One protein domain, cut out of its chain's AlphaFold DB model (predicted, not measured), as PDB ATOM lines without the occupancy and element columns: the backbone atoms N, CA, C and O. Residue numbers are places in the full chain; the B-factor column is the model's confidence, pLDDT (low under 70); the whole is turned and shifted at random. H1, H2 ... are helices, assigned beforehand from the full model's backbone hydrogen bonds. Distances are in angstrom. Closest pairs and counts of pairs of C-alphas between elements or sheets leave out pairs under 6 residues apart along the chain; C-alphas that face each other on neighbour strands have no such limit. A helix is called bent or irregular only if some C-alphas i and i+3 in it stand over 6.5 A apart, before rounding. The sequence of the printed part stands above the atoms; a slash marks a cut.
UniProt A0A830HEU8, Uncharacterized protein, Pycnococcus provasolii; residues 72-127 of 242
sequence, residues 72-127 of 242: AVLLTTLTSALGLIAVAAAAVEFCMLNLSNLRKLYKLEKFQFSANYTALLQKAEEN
ATOM      1  N   ALA A  72     -10.194  -9.857  -2.893       94.12
ATOM      2  CA  ALA A  72     -11.212  -8.892  -2.475       94.12
ATOM      3  C   ALA A  72     -12.615  -9.526  -2.416       94.12
ATOM      4  O   ALA A  72     -13.393  -9.253  -1.497       94.12
ATOM      5  N   VAL A  73     -12.926 -10.426  -3.355       93.56
ATOM      6  CA  VAL A  73     -14.184 -11.192  -3.357       93.56
ATOM      7  C   VAL A  73     -14.216 -12.165  -2.174       93.56
ATOM      8  O   VAL A  73     -15.244 -12.318  -1.516       93.56
ATOM      9  N   LEU A  74     -13.077 -12.761  -1.818       94.94
ATOM     10  CA  LEU A  74     -12.976 -13.601  -0.623       94.94
ATOM     11  C   LEU A  74     -13.231 -12.809   0.672       94.94
ATOM     12  O   LEU A  74     -13.992 -13.248   1.530       94.94
ATOM     13  N   LEU A  75     -12.631 -11.627   0.822       95.31
ATOM     14  CA  LEU A  75     -12.823 -10.809   2.024       95.31
ATOM     15  C   LEU A  75     -14.271 -10.332   2.177       95.31
ATOM     16  O   LEU A  75     -14.815 -10.369   3.278       95.31
ATOM     17  N   THR A  76     -14.904  -9.913   1.082       93.88
ATOM     18  CA  THR A  76     -16.304  -9.453   1.093       93.88
ATOM     19  C   THR A  76     -17.286 -10.591   1.371       93.88
ATOM     20  O   THR A  76     -18.238 -10.422   2.132       93.88
ATOM     21  N   THR A  77     -17.038 -11.779   0.821       94.38
ATOM     22  CA  THR A  77     -17.842 -12.964   1.148       94.38
ATOM     23  C   THR A  77     -17.663 -13.371   2.611       94.38
ATOM     24  O   THR A  77     -18.654 -13.649   3.287       94.38
ATOM     25  N   LEU A  78     -16.447 -13.304   3.159       94.75
ATOM     26  CA  LEU A  78     -16.189 -13.626   4.565       94.75
ATOM     27  C   LEU A  78     -16.858 -12.637   5.528       94.75
ATOM     28  O   LEU A  78     -17.493 -13.061   6.494       94.75
ATOM     29  N   THR A  79     -16.791 -11.329   5.262       93.88
ATOM     30  CA  THR A  79     -17.491 -10.332   6.091       93.88
ATOM     31  C   THR A  79     -19.004 -10.508   6.033       93.88
ATOM     32  O   THR A  79     -19.667 -10.416   7.069       93.88
ATOM     33  N   SER A  80     -19.556 -10.848   4.864       93.81
ATOM     34  CA  SER A  80     -20.982 -11.161   4.739       93.81
ATOM     35  C   SER A  80     -21.378 -12.405   5.551       93.81
ATOM     36  O   SER A  80     -22.390 -12.384   6.253       93.81
ATOM     37  N   ALA A  81     -20.541 -13.447   5.552       92.94
ATOM     38  CA  ALA A  81     -20.776 -14.664   6.323       92.94
ATOM     39  C   ALA A  81     -20.747 -14.401   7.838       92.94
ATOM     40  O   ALA A  81     -21.617 -14.886   8.561       92.94
ATOM     41  N   LEU A  82     -19.808 -13.579   8.321       93.00
ATOM     42  CA  LEU A  82     -19.764 -13.169   9.729       93.00
ATOM     43  C   LEU A  82     -21.020 -12.385  10.141       93.00
ATOM     44  O   LEU A  82     -21.548 -12.598  11.232       93.00
ATOM     45  N   GLY A  83     -21.544 -11.531   9.257       92.62
ATOM     46  CA  GLY A  83     -22.807 -10.828   9.488       92.62
ATOM     47  C   GLY A  83     -23.991 -11.781   9.683       92.62
ATOM     48  O   GLY A  83     -24.817 -11.572  10.573       92.62
ATOM     49  N   LEU A  84     -24.048 -12.874   8.918       92.75
ATOM     50  CA  LEU A  84     -25.108 -13.880   9.048       92.75
ATOM     51  C   LEU A  84     -25.063 -14.624  10.391       92.75
ATOM     52  O   LEU A  84     -26.117 -14.978  10.920       92.75
ATOM     53  N   ILE A  85     -23.879 -14.806  10.982       93.19
ATOM     54  CA  ILE A  85     -23.745 -15.405  12.321       93.19
ATOM     55  C   ILE A  85     -24.417 -14.517  13.376       93.19
ATOM     56  O   ILE A  85     -25.131 -15.024  14.243       93.19
ATOM     57  N   ALA A  86     -24.255 -13.194  13.284       90.69
ATOM     58  CA  ALA A  86     -24.912 -12.261  14.198       90.69
ATOM     59  C   ALA A  86     -26.446 -12.306  14.062       90.69
ATOM     60  O   ALA A  86     -27.160 -12.307  15.066       90.69
ATOM     61  N   VAL A  87     -26.958 -12.418  12.831       93.38
ATOM     62  CA  VAL A  87     -28.399 -12.585  12.575       93.38
ATOM     63  C   VAL A  87     -28.912 -13.902  13.165       93.38
ATOM     64  O   VAL A  87     -29.969 -13.919  13.798       93.38
ATOM     65  N   ALA A  88     -28.158 -14.995  13.020       92.19
ATOM     66  CA  ALA A  88     -28.512 -16.284  13.609       92.19
ATOM     67  C   ALA A  88     -28.557 -16.217  15.145       92.19
ATOM     68  O   ALA A  88     -29.512 -16.704  15.751       92.19
ATOM     69  N   ALA A  89     -27.583 -15.557  15.777       91.12
ATOM     70  CA  ALA A  89     -27.577 -15.348  17.225       91.12
ATOM     71  C   ALA A  89     -28.798 -14.536  17.694       91.12
ATOM     72  O   ALA A  89     -29.466 -14.931  18.650       91.12
ATOM     73  N   ALA A  90     -29.148 -13.462  16.979       88.88
ATOM     74  CA  ALA A  90     -30.339 -12.665  17.271       88.88
ATOM     75  C   ALA A  90     -31.641 -13.473  17.106       88.88
ATOM     76  O   ALA A  90     -32.567 -13.334  17.907       88.88
ATOM     77  N   ALA A  91     -31.716 -14.356  16.106       89.88
ATOM     78  CA  ALA A  91     -32.866 -15.236  15.904       89.88
ATOM     79  C   ALA A  91     -33.010 -16.275  17.029       89.88
ATOM     80  O   ALA A  91     -34.118 -16.499  17.528       89.88
ATOM     81  N   VAL A  92     -31.903 -16.877  17.472       89.12
ATOM     82  CA  VAL A  92     -31.890 -17.796  18.624       89.12
ATOM     83  C   VAL A  92     -32.312 -17.064  19.894       89.12
ATOM     84  O   VAL A  92     -33.153 -17.562  20.642       89.12
ATOM     85  N   GLU A  93     -31.793 -15.860  20.117       87.50
ATOM     86  CA  GLU A  93     -32.195 -15.010  21.233       87.50
ATOM     87  C   GLU A  93     -33.695 -14.691  21.198       87.50
ATOM     88  O   GLU A  93     -34.379 -14.821  22.215       87.50
ATOM     89  N   PHE A  94     -34.233 -14.335  20.033       87.00
ATOM     90  CA  PHE A  94     -35.662 -14.093  19.862       87.00
ATOM     91  C   PHE A  94     -36.497 -15.338  20.199       87.00
ATOM     92  O   PHE A  94     -37.523 -15.230  20.880       87.00
ATOM     93  N   CYS A  95     -36.043 -16.523  19.781       86.00
ATOM     94  CA  CYS A  95     -36.696 -17.790  20.108       86.00
ATOM     95  C   CYS A  95     -36.647 -18.074  21.614       86.00
ATOM     96  O   CYS A  95     -37.676 -18.388  22.216       86.00
ATOM     97  N   MET A  96     -35.489 -17.896  22.252       82.94
ATOM     98  CA  MET A  96     -35.338 -18.087  23.697       82.94
ATOM     99  C   MET A  96     -36.206 -17.110  24.492       82.94
ATOM    100  O   MET A  96     -36.853 -17.502  25.468       82.94
ATOM    101  N   LEU A  97     -36.300 -15.858  24.044       80.56
ATOM    102  CA  LEU A  97     -37.083 -14.822  24.707       80.56
ATOM    103  C   LEU A  97     -38.587 -14.939  24.500       80.56
ATOM    104  O   LEU A  97     -39.307 -14.322  25.282       80.56
ATOM    105  N   ASN A  98     -39.086 -15.650  23.487       78.38
ATOM    106  CA  ASN A  98     -40.522 -15.662  23.177       78.38
ATOM    107  C   ASN A  98     -41.165 -17.050  23.149       78.38
ATOM    108  O   ASN A  98     -42.350 -17.142  23.455       78.38
ATOM    109  N   LEU A  99     -40.413 -18.105  22.833       74.69
ATOM    110  CA  LEU A  99     -40.949 -19.454  22.609       74.69
ATOM    111  C   LEU A  99     -40.494 -20.474  23.656       74.69
ATOM    112  O   LEU A  99     -41.081 -21.548  23.753       74.69
ATOM    113  N   SER A 100     -39.467 -20.165  24.454       75.31
ATOM    114  CA  SER A 100     -39.021 -21.092  25.492       75.31
ATOM    115  C   SER A 100     -39.946 -21.051  26.716       75.31
ATOM    116  O   SER A 100     -40.313 -19.987  27.221       75.31
ATOM    117  N   ASN A 101     -40.259 -22.227  27.268       69.25
ATOM    118  CA  ASN A 101     -40.956 -22.349  28.558       69.25
ATOM    119  C   ASN A 101     -40.131 -21.769  29.727       69.25
ATOM    120  O   ASN A 101     -40.662 -21.501  30.802       69.25
ATOM    121  N   LEU A 102     -38.836 -21.518  29.497       68.50
ATOM    122  CA  LEU A 102     -37.881 -20.922  30.432       68.50
ATOM    123  C   LEU A 102     -37.684 -19.411  30.210       68.50
ATOM    124  O   LEU A 102     -36.774 -18.819  30.790       68.50
ATOM    125  N   ARG A 103     -38.562 -18.753  29.437       75.12
ATOM    126  CA  ARG A 103     -38.524 -17.309  29.132       75.12
ATOM    127  C   ARG A 103     -38.242 -16.428  30.350       75.12
ATOM    128  O   ARG A 103     -37.506 -15.452  30.243       75.12
ATOM    129  N   LYS A 104     -38.862 -16.732  31.493       70.31
ATOM    130  CA  LYS A 104     -38.707 -15.946  32.728       70.31
ATOM    131  C   LYS A 104     -37.297 -16.073  33.314       70.31
ATOM    132  O   LYS A 104     -36.746 -15.062  33.730       70.31
ATOM    133  N   LEU A 105     -36.712 -17.273  33.288       71.38
ATOM    134  CA  LEU A 105     -35.352 -17.535  33.766       71.38
ATOM    135  C   LEU A 105     -34.315 -16.863  32.856       71.38
ATOM    136  O   LEU A 105     -33.473 -16.119  33.342       71.38
ATOM    137  N   TYR A 106     -34.458 -17.020  31.536       75.31
ATOM    138  CA  TYR A 106     -33.553 -16.402  30.561       75.31
ATOM    139  C   TYR A 106     -33.609 -14.866  30.596       75.31
ATOM    140  O   TYR A 106     -32.584 -14.195  30.506       75.31
ATOM    141  N   LYS A 107     -34.802 -14.276  30.779       74.62
ATOM    142  CA  LYS A 107     -34.939 -12.824  30.979       74.62
ATOM    143  C   LYS A 107     -34.300 -12.356  32.284       74.62
ATOM    144  O   LYS A 107     -33.695 -11.290  32.293       74.62
ATOM    145  N   LEU A 108     -34.445 -13.117  33.368       70.00
ATOM    146  CA  LEU A 108     -33.800 -12.780  34.635       70.00
ATOM    147  C   LEU A 108     -32.282 -12.788  34.475       70.00
ATOM    148  O   LEU A 108     -31.662 -11.777  34.760       70.00
ATOM    149  N   GLU A 109     -31.696 -13.849  33.933       74.00
ATOM    150  CA  GLU A 109     -30.244 -13.951  33.746       74.00
ATOM    151  C   GLU A 109     -29.694 -12.858  32.814       74.00
ATOM    152  O   GLU A 109     -28.713 -12.187  33.131       74.00
ATOM    153  N   LYS A 110     -30.370 -12.611  31.684       70.62
ATOM    154  CA  LYS A 110     -29.893 -11.661  30.675       70.62
ATOM    155  C   LYS A 110     -30.066 -10.193  31.067       70.62
ATOM    156  O   LYS A 110     -29.210  -9.372  30.747       70.62
ATOM    157  N   PHE A 111     -31.168  -9.847  31.735       69.81
ATOM    158  CA  PHE A 111     -31.488  -8.459  32.097       69.81
ATOM    159  C   PHE A 111     -31.157  -8.112  33.562       69.81
ATOM    160  O   PHE A 111     -31.255  -6.943  33.934       69.81
ATOM    161  N   GLN A 112     -30.713  -9.066  34.396       58.78
ATOM    162  CA  GLN A 112     -30.225  -8.767  35.756       58.78
ATOM    163  C   GLN A 112     -29.011  -7.831  35.763       58.78
ATOM    164  O   GLN A 112     -28.833  -7.076  36.718       58.78
ATOM    165  N   PHE A 113     -28.231  -7.793  34.680       51.84
ATOM    166  CA  PHE A 113     -27.081  -6.897  34.574       51.84
ATOM    167  C   PHE A 113     -27.427  -5.420  34.329       51.84
ATOM    168  O   PHE A 113     -26.549  -4.582  34.511       51.84
ATOM    169  N   SER A 114     -28.658  -5.055  33.937       52.94
ATOM    170  CA  SER A 114     -28.901  -3.711  33.376       52.94
ATOM    171  C   SER A 114     -29.698  -2.724  34.233       52.94
ATOM    172  O   SER A 114     -29.857  -1.590  33.788       52.94
ATOM    173  N   ALA A 115     -30.214  -3.072  35.421       48.78
ATOM    174  CA  ALA A 115     -30.990  -2.081  36.194       48.78
ATOM    175  C   ALA A 115     -31.145  -2.285  37.713       48.78
ATOM    176  O   ALA A 115     -31.648  -1.378  38.366       48.78
ATOM    177  N   ASN A 116     -30.777  -3.431  38.301       48.44
ATOM    178  CA  ASN A 116     -31.271  -3.781  39.648       48.44
ATOM    179  C   ASN A 116     -30.246  -4.414  40.596       48.44
ATOM    180  O   ASN A 116     -30.632  -5.083  41.552       48.44
ATOM    181  N   TYR A 117     -28.948  -4.186  40.389       47.56
ATOM    182  CA  TYR A 117     -27.947  -4.693  41.331       47.56
ATOM    183  C   TYR A 117     -28.076  -4.054  42.725       47.56
ATOM    184  O   TYR A 117     -27.872  -4.737  43.718       47.56
ATOM    185  N   THR A 118     -28.508  -2.793  42.833       49.25
ATOM    186  CA  THR A 118     -28.695  -2.112  44.130       49.25
ATOM    187  C   THR A 118     -29.944  -2.575  44.882       49.25
ATOM    188  O   THR A 118     -29.875  -2.804  46.084       49.25
ATOM    189  N   ALA A 119     -31.070  -2.793  44.196       51.28
ATOM    190  CA  ALA A 119     -32.315  -3.220  44.842       51.28
ATOM    191  C   ALA A 119     -32.324  -4.714  45.221       51.28
ATOM    192  O   ALA A 119     -32.984  -5.103  46.185       51.28
ATOM    193  N   LEU A 120     -31.601  -5.559  44.473       50.53
ATOM    194  CA  LEU A 120     -31.460  -6.980  44.796       50.53
ATOM    195  C   LEU A 120     -30.381  -7.241  45.850       50.53
ATOM    196  O   LEU A 120     -30.602  -8.134  46.659       50.53
ATOM    197  N   LEU A 121     -29.293  -6.457  45.927       52.22
ATOM    198  CA  LEU A 121     -28.361  -6.554  47.064       52.22
ATOM    199  C   LEU A 121     -29.065  -6.209  48.380       52.22
ATOM    200  O   LEU A 121     -28.969  -6.958  49.344       52.22
ATOM    201  N   GLN A 122     -29.846  -5.126  48.382       50.28
ATOM    202  CA  GLN A 122     -30.539  -4.649  49.577       50.28
ATOM    203  C   GLN A 122     -31.626  -5.629  50.060       50.28
ATOM    204  O   GLN A 122     -31.835  -5.777  51.258       50.28
ATOM    205  N   LYS A 123     -32.269  -6.371  49.142       52.81
ATOM    206  CA  LYS A 123     -33.225  -7.445  49.485       52.81
ATOM    207  C   LYS A 123     -32.581  -8.806  49.768       52.81
ATOM    208  O   LYS A 123     -33.212  -9.639  50.422       52.81
ATOM    209  N   ALA A 124     -31.378  -9.058  49.253       52.31
ATOM    210  CA  ALA A 124     -30.621 -10.280  49.515       52.31
ATOM    211  C   ALA A 124     -29.910 -10.232  50.875       52.31
ATOM    212  O   ALA A 124     -29.801 -11.274  51.516       52.31
ATOM    213  N   GLU A 125     -29.502  -9.051  51.355       51.53
ATOM    214  CA  GLU A 125     -29.043  -8.870  52.741       51.53
ATOM    215  C   GLU A 125     -30.180  -9.076  53.756       51.53
ATOM    216  O   GLU A 125     -29.971  -9.736  54.769       51.53
ATOM    217  N   GLU A 126     -31.406  -8.623  53.465       48.03
ATOM    218  CA  GLU A 126     -32.561  -8.826  54.362       48.03
ATOM    219  C   GLU A 126     -33.105 -10.267  54.387       48.03
ATOM    220  O   GLU A 126     -33.774 -10.646  55.346       48.03
ATOM    221  N   ASN A 127     -32.816 -11.094  53.375       46.94
ATOM    222  CA  ASN A 127     -33.270 -12.492  53.308       46.94
ATOM    223  C   ASN A 127     -32.156 -13.522  53.552       46.94
ATOM    224  O   ASN A 127     -32.302 -14.684  53.168       46.94
TER     225      ASN A 127
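What this domain is: This is residues 72 to 127 of the 242 residues of an uncharacterized protein of Pycnococcus provasolii (UniProt A0A830HEU8). Look first for a long straight helix, H1, that turns a corner at its far end into a short helix, H2; from there a loop goes on to a second short helix, H3, at the other end of the model, and the three together make a drawn-out, open zigzag with no core. H1 makes the larger part of the length, H2 folds back from its end in a V, and H3 sticks out beyond H2 without touching either helix. The printed part has 56 residues with three named helices, in the order H1, H2, H3, and no named strand; the class is all helix. The whole is extended, with a radius of gyration of the C-alphas of 18.3 A, and the C-alphas span 61 by 25 by 11 A along their three main axes, a rod in outline.

Where its parts are: Start at the first printed residue, Ala 72, and find its C-alpha at (-11.212, -8.892, -2.475). From there H1, residues 72 to 98, runs for 27 residues, 39.5 A from first to last C-alpha, and is the longest helix; its last C-alpha, that of Asn 98, is at (-40.522, -15.662, 23.177). Read on through residues 99 to 102, which are in no named element, to C-alpha 103 at (-38.524, -17.309, 29.132). There H2 begins, residues 103 to 111, nine residues that measure 11.7 A from first to last C-alpha. After residues 112 to 116 comes H3, residues 117 to 126, with a length of 14.4 A; its last C-alpha, that of Glu 126, is at (-32.561, -8.826, 54.362), and Asn 127 follows as the last printed residue. No helix is bent or irregular.

How they stand to each other: Begin at the corner between H1 and H2. The two helices touch only at the corner by their link, with 5 pairs of C-alphas within 8 A, and H1 does so with residues 96 to 97 alone. The closest C-alphas of the two are those of Leu 97 and Arg 103, 5.3 A apart. Their lines stand at a steep tilt of 56 degrees and they run opposite ways; from centre to centre they are 22.7 A apart. Now look at H3: it is apart from H1, and it is apart from H2 too, though it follows H2 in the chain. Look then at the backbone N and O atoms: in H1 and H2 every O i to N i+4 pair is within hydrogen-bond range, while in H3 5 of 6 such pairs are. Going back to the first residues, you will find that residues 72 to 92 of H1 stand free. So do residues 113 to 119, of which 117 to 119 belong to H3, and residues 121 to 127, of which 121 to 126 belong to H3.

The domain as a whole: The two C-alphas farthest apart are those of Ala 72 and Glu 126, 60.7 A from each other, and the first and last printed C-alphas, those of Ala 72 and Asn 127, are 60.1 A apart. The printed part has no cut. The links from H1 to H2, with 4 residues, and from H2 to H3, with 5 residues, are both tight. Read the B-factor column for the model's own confidence: the mean pLDDT of the printed part is 75.1, and that of H1 is 91, of H2 72 and of H3 51. The values under 70 are at residues 101 to 102 and residues 111 to 127, 19 residues in all. In the full chain of 242 residues, the printed part begins at residue 72 and ends at residue 127.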